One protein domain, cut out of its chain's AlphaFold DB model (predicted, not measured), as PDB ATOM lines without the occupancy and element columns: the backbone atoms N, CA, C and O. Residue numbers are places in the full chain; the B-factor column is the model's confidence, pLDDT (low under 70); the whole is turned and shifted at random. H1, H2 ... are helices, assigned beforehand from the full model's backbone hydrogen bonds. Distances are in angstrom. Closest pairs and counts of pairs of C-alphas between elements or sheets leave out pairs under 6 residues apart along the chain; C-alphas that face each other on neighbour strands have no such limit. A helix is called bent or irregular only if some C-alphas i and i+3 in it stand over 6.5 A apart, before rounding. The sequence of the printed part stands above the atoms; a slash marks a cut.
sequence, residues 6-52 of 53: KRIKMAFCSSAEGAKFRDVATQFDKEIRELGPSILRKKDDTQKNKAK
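AT A GLANCE: This is residues 6 to 52 of the 53 residues of the protein "Hydrogenase iron-sulfur subunit" of Candidatus Lokiarchaeota archaeon (UniProt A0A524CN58). One long helix, H1, has an unnamed lead-in stretch running alongside it like the first leg of a narrow hairpin, and beyond its far end a loose arm sticks out, residues 39 to 52, with the short helix H2 in it. Two ends stand free: the turn before and into H1, residues 14 to 19, and that arm. The printed part has 47 residues with two named helices, H1 then H2, and no named strand; its class is all helix. It is only just extended, close to loose, with a radius of gyration of the C-alphas of 14.4 A, and elongated, spanning 39 by 25 by 14 A.

HOW THE PARTS SIT: Begin at residues 6 to 17, which hold no named element; their C-alphas lie 8 to 22 A from the mean of all C-alphas. Next comes H1, residues 18 to 35, where every O i to N i+4 pair is within hydrogen-bond range. Go on over a short link of 9 residues to H2, residues 45 to 50, which is apart from H1. In H2, 0 of 2 O i to N i+4 pairs and 1 of 3 O i to N i+3 pairs are within range.

IN THESE COORDINATES: Find C-alpha 18 at (1.147, -14.601, -8.844); from there H1 runs 25.7 A to C-alpha 35 at (-8.041, -26.812, 11.823). H2 runs 9.4 A and ends at C-alpha 50, (-0.852, -10.108, 22.172). It is neither bent nor irregular, but only just: C-alphas 46 and 49 are 6.1 A apart.

THE WHOLE: Look for the two C-alphas farthest apart at Ala 16 and Asp 44, 39.4 A. The printed part has no cut. In this predicted model the mean pLDDT of the printed part is 84.7; residues 43 to 52 are under 70.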
ATOM      1  N   LYS A   6      -3.075 -32.438   6.545       91.25
ATOM      2  CA  LYS A   6      -3.663 -31.212   5.986       91.25
ATOM      3  C   LYS A   6      -2.931 -29.932   6.414       91.25
ATOM      4  O   LYS A   6      -3.164 -28.881   5.837       91.25
ATOM      5  N   ARG A   7      -2.037 -29.997   7.411       90.94
ATOM      6  CA  ARG A   7      -1.190 -28.862   7.819       90.94
ATOM      7  C   ARG A   7       0.011 -28.630   6.902       90.94
ATOM      8  O   ARG A   7       0.746 -27.673   7.128       90.94
ATOM      9  N   ILE A   8       0.225 -29.485   5.905       91.94
ATOM     10  CA  ILE A   8       1.304 -29.363   4.924       91.94
ATOM     11  C   ILE A   8       0.685 -29.469   3.531       91.94
ATOM     12  O   ILE A   8      -0.008 -30.434   3.223       91.94
ATOM     13  N   LYS A   9       0.957 -28.483   2.676       92.88
ATOM     14  CA  LYS A   9       0.500 -28.463   1.286       92.88
ATOM     15  C   LYS A   9       1.661 -28.065   0.391       92.88
ATOM     16  O   LYS A   9       2.284 -27.030   0.607       92.88
ATOM     17  N   MET A  10       1.953 -28.901  -0.599       94.31
ATOM     18  CA  MET A  10       2.959 -28.616  -1.617       94.31
ATOM     19  C   MET A  10       2.253 -28.176  -2.895       94.31
ATOM     20  O   MET A  10       1.339 -28.853  -3.363       94.31
ATOM     21  N   ALA A  11       2.666 -27.037  -3.443       92.94
ATOM     22  CA  ALA A  11       2.130 -26.499  -4.684       92.94
ATOM     23  C   ALA A  11       3.264 -25.962  -5.560       92.94
ATOM     24  O   ALA A  11       4.240 -25.410  -5.053       92.94
ATOM     25  N   PHE A  12       3.109 -26.110  -6.875       93.94
ATOM     26  CA  PHE A  12       4.046 -25.586  -7.861       93.94
ATOM     27  C   PHE A  12       3.508 -24.283  -8.445       93.94
ATOM     28  O   PHE A  12       2.420 -24.246  -9.034       93.94
ATOM     29  N   CYS A  13       4.287 -23.222  -8.276       93.00
ATOM     30  CA  CYS A  13       3.990 -21.901  -8.796       93.00
ATOM     31  C   CYS A  13       5.262 -21.323  -9.412       93.00
ATOM     32  O   CYS A  13       6.277 -21.189  -8.729       93.00
ATOM     33  N   SER A  14       5.214 -21.008 -10.701       94.06
ATOM     34  CA  SER A  14       6.263 -20.247 -11.374       94.06
ATOM     35  C   SER A  14       6.211 -18.771 -10.964       94.06
ATOM     36  O   SER A  14       5.205 -18.288 -10.439       94.06
ATOM     37  N   SER A  15       7.287 -18.025 -11.227       92.38
ATOM     38  CA  SER A  15       7.401 -16.611 -10.839       92.38
ATOM     39  C   SER A  15       6.351 -15.694 -11.482       92.38
ATOM     40  O   SER A  15       6.054 -14.641 -10.928       92.38
ATOM     41  N   ALA A  16       5.773 -16.083 -12.623       94.56
ATOM     42  CA  ALA A  16       4.730 -15.316 -13.310       94.56
ATOM     43  C   ALA A  16       3.304 -15.631 -12.808       94.56
ATOM     44  O   ALA A  16       2.366 -14.885 -13.077       94.56
ATOM     45  N   GLU A  17       3.115 -16.715 -12.053       94.88
ATOM     46  CA  GLU A  17       1.800 -17.210 -11.626       94.88
ATOM     47  C   GLU A  17       1.335 -16.594 -10.287       94.88
ATOM     48  O   GLU A  17       0.797 -17.275  -9.414       94.88
ATOM     49  N   GLY A  18       1.493 -15.278 -10.105       93.88
ATOM     50  CA  GLY A  18       1.147 -14.601  -8.844       93.88
ATOM     51  C   GLY A  18      -0.315 -14.788  -8.407       93.88
ATOM     52  O   GLY A  18      -0.594 -14.975  -7.222       93.88
ATOM     53  N   ALA A  19      -1.254 -14.813  -9.360       96.00
ATOM     54  CA  ALA A  19      -2.668 -15.074  -9.081       96.00
ATOM     55  C   ALA A  19      -2.897 -16.488  -8.514       96.00
ATOM     56  O   ALA A  19      -3.568 -16.650  -7.499       96.00
ATOM     57  N   LYS A  20      -2.247 -17.500  -9.098       95.00
ATOM     58  CA  LYS A  20      -2.320 -18.888  -8.623       95.00
ATOM     59  C   LYS A  20      -1.739 -19.026  -7.219       95.00
ATOM     60  O   LYS A  20      -2.330 -19.704  -6.382       95.00
ATOM     61  N   PHE A  21      -0.617 -18.360  -6.937       95.62
ATOM     62  CA  PHE A  21      -0.062 -18.323  -5.583       95.62
ATOM     63  C   PHE A  21      -1.059 -17.721  -4.589       95.62
ATOM     64  O   PHE A  21      -1.299 -18.313  -3.537       95.62
ATOM     65  N   ARG A  22      -1.675 -16.581  -4.935       96.62
ATOM     66  CA  ARG A  22      -2.693 -15.929  -4.101       96.62
ATOM     67  C   ARG A  22      -3.841 -16.881  -3.785       96.62
ATOM     68  O   ARG A  22      -4.216 -16.988  -2.618       96.62
ATOM     69  N   ASP A  23      -4.384 -17.565  -4.783       97.00
ATOM     70  CA  ASP A  23      -5.536 -18.450  -4.596       97.00
ATOM     71  C   ASP A  23      -5.176 -19.662  -3.732       97.00
ATOM     72  O   ASP A  23      -5.872 -19.962  -2.759       97.00
ATOM     73  N   VAL A  24      -4.034 -20.300  -4.012       96.31
ATOM     74  CA  VAL A  24      -3.538 -21.444  -3.233       96.31
ATOM     75  C   VAL A  24      -3.267 -21.047  -1.782       96.31
ATOM     76  O   VAL A  24      -3.695 -21.755  -0.869       96.31
ATOM     77  N   ALA A  25      -2.600 -19.913  -1.553       96.00
ATOM     78  CA  ALA A  25      -2.314 -19.406  -0.215       96.00
ATOM     79  C   ALA A  25      -3.601 -19.047   0.543       96.00
ATOM     80  O   ALA A  25      -3.742 -19.395   1.711       96.00
ATOM     81  N   THR A  26      -4.566 -18.410  -0.129       97.19
ATOM     82  CA  THR A  26      -5.854 -18.027   0.472       97.19
ATOM     83  C   THR A  26      -6.678 -19.252   0.857       97.19
ATOM     84  O   THR A  26      -7.292 -19.284   1.922       97.19
ATOM     85  N   GLN A  27      -6.708 -20.275   0.003       96.06
ATOM     86  CA  GLN A  27      -7.419 -21.513   0.301       96.06
ATOM     87  C   GLN A  27      -6.751 -22.268   1.452       96.06
ATOM     88  O   GLN A  27      -7.434 -22.735   2.358       96.06
ATOM     89  N   PHE A  28      -5.420 -22.334   1.453       96.44
ATOM     90  CA  PHE A  28      -4.678 -22.983   2.524       96.44
ATOM     91  C   PHE A  28      -4.830 -22.255   3.870       96.44
ATOM     92  O   PHE A  28      -5.001 -22.915   4.890       96.44
ATOM     93  N   ASP A  29      -4.855 -20.917   3.898       95.88
ATOM     94  CA  ASP A  29      -5.142 -20.152   5.125       95.88
ATOM     95  C   ASP A  29      -6.506 -20.528   5.720       95.88
ATOM     96  O   ASP A  29      -6.599 -20.794   6.920       95.88
ATOM     97  N   LYS A  30      -7.546 -20.639   4.883       96.19
ATOM     98  CA  LYS A  30      -8.880 -21.078   5.321       96.19
ATOM     99  C   LYS A  30      -8.831 -22.475   5.944       96.19
ATOM    100  O   LYS A  30      -9.264 -22.633   7.084       96.19
ATOM    101  N   GLU A  31      -8.214 -23.436   5.256       94.25
ATOM    102  CA  GLU A  31      -8.069 -24.817   5.740       94.25
ATOM    103  C   GLU A  31      -7.351 -24.869   7.108       94.25
ATOM    104  O   GLU A  31      -7.751 -25.601   8.017       94.25
ATOM    105  N   ILE A  32      -6.298 -24.067   7.297       93.94
ATOM    106  CA  ILE A  32      -5.528 -24.028   8.550       93.94
ATOM    107  C   ILE A  32      -6.292 -23.324   9.673       93.94
ATOM    108  O   ILE A  32      -6.204 -23.759  10.825       93.94
ATOM    109  N   ARG A  33      -7.052 -22.266   9.362       92.31
ATOM    110  CA  ARG A  33      -7.920 -21.578  10.330       92.31
ATOM    111  C   ARG A  33      -9.007 -22.505  10.860       92.31
ATOM    112  O   ARG A  33      -9.223 -22.524  12.068       92.31
ATOM    113  N   GLU A  34      -9.620 -23.313   9.997       93.50
ATOM    114  CA  GLU A  34     -10.616 -24.320  10.393       93.50
ATOM    115  C   GLU A  34     -10.011 -25.423  11.274       93.50
ATOM    116  O   GLU A  34     -10.627 -25.858  12.244       93.50
ATOM    117  N   LEU A  35      -8.771 -25.840  10.998       90.38
ATOM    118  CA  LEU A  35      -8.041 -26.812  11.823       90.38
ATOM    119  C   LEU A  35      -7.581 -26.250  13.178       90.38
ATOM    120  O   LEU A  35      -7.135 -27.013  14.041       90.38
ATOM    121  N   GLY A  36      -7.620 -24.931  13.361       88.50
ATOM    122  CA  GLY A  36      -7.180 -24.262  14.576       88.50
ATOM    123  C   GLY A  36      -5.664 -24.352  14.828       88.50
ATOM    124  O   GLY A  36      -4.878 -24.778  13.969       88.50
ATOM    125  N   PRO A  37      -5.200 -23.935  16.017       88.69
ATOM    126  CA  PRO A  37      -3.780 -23.926  16.357       88.69
ATOM    127  C   PRO A  37      -3.168 -25.335  16.364       88.69
ATOM    128  O   PRO A  37      -3.805 -26.312  16.745       88.69
ATOM    129  N   SER A  38      -1.905 -25.438  15.944       85.94
ATOM    130  CA  SER A  38      -1.172 -26.709  15.960       85.94
ATOM    131  C   SER A  38      -0.949 -27.211  17.387       85.94
ATOM    132  O   SER A  38      -0.619 -26.430  18.276       85.94
ATOM    133  N   ILE A  39      -1.022 -28.529  17.575       82.12
ATOM    134  CA  ILE A  39      -0.704 -29.211  18.841       82.12
ATOM    135  C   ILE A  39       0.744 -28.985  19.303       82.12
ATOM    136  O   ILE A  39       1.051 -29.144  20.477       82.12
ATOM    137  N   LEU A  40       1.636 -28.602  18.382       83.31
ATOM    138  CA  LEU A  40       3.042 -28.312  18.674       83.31
ATOM    139  C   LEU A  40       3.263 -26.878  19.174       83.31
ATOM    140  O   LEU A  40       4.378 -26.515  19.549       83.31
ATOM    141  N   ARG A  41       2.224 -26.038  19.154       80.06
ATOM    142  CA  ARG A  41       2.315 -24.641  19.565       80.06
ATOM    143  C   ARG A  41       2.410 -24.565  21.093       80.06
ATOM    144  O   ARG A  41       1.470 -24.937  21.793       80.06
ATOM    145  N   LYS A  42       3.534 -24.069  21.618       79.88
ATOM    146  CA  LYS A  42       3.735 -23.860  23.062       79.88
ATOM    147  C   LYS A  42       2.831 -22.729  23.574       79.88
ATOM    148  O   LYS A  42       2.592 -21.748  22.869       79.88
ATOM    149  N   LYS A  43       2.324 -22.854  24.807       65.19
ATOM    150  CA  LYS A  43       1.431 -21.850  25.423       65.19
ATOM    151  C   LYS A  43       2.096 -20.469  25.539       65.19
ATOM    152  O   LYS A  43       1.415 -19.469  25.316       65.19
ATOM    153  N   ASP A  44       3.407 -20.418  25.772       62.59
ATOM    154  CA  ASP A  44       4.169 -19.171  25.947       62.59
ATOM    155  C   ASP A  44       4.215 -18.272  24.698       62.59
ATOM    156  O   ASP A  44       4.240 -17.045  24.817       62.59
ATOM    157  N   ASP A  45       4.116 -18.842  23.492       61.41
ATOM    158  CA  ASP A  45       4.078 -18.074  22.235       61.41
ATOM    159  C   ASP A  45       2.800 -17.232  22.084       61.41
ATOM    160  O   ASP A  45       2.753 -16.258  21.334       61.41
ATOM    161  N   THR A  46       1.739 -17.576  22.816       58.03
ATOM    162  CA  THR A  46       0.441 -16.899  22.698       58.03
ATOM    163  C   THR A  46       0.425 -15.538  23.402       58.03
ATOM    164  O   THR A  46      -0.350 -14.669  23.003       58.03
ATOM    165  N   GLN A  47       1.286 -15.321  24.404       56.28
ATOM    166  CA  GLN A  47       1.359 -14.049  25.134       56.28
ATOM    167  C   GLN A  47       2.258 -13.014  24.439       56.28
ATOM    168  O   GLN A  47       1.921 -11.831  24.424       56.28
ATOM    169  N   LYS A  48       3.342 -13.439  23.772       53.12
ATOM    170  CA  LYS A  48       4.270 -12.519  23.080       53.12
ATOM    171  C   LYS A  48       3.633 -11.729  21.933       53.12
ATOM    172  O   LYS A  48       4.003 -10.578  21.736       53.12
ATOM    173  N   ASN A  49       2.678 -12.315  21.204       55.38
ATOM    174  CA  ASN A  49       2.026 -11.632  20.079       55.38
ATOM    175  C   ASN A  49       0.846 -10.741  20.494       55.38
ATOM    176  O   ASN A  49       0.544  -9.795  19.781       55.38
ATOM    177  N   LYS A  50       0.201 -10.996  21.643       52.91
ATOM    178  CA  LYS A  50      -0.852 -10.108  22.172       52.91
ATOM    179  C   LYS A  50      -0.295  -8.839  22.820       52.91
ATOM    180  O   LYS A  50      -0.995  -7.844  22.861       52.91
ATOM    181  N   ALA A  51       0.946  -8.871  23.308       51.72
ATOM    182  CA  ALA A  51       1.609  -7.718  23.922       51.72
ATOM    183  C   ALA A  51       2.308  -6.781  22.912       51.72
ATOM    184  O   ALA A  51       2.932  -5.805  23.321       51.72
ATOM    185  N   LYS A  52       2.262  -7.093  21.609       47.66
ATOM    186  CA  LYS A  52       2.900  -6.316  20.527       47.66
ATOM    187  C   LYS A  52       1.901  -5.743  19.506       47.66
ATOM    188  O   LYS A  52       2.340  -5.284  18.454       47.66
TER     189      LYS A  52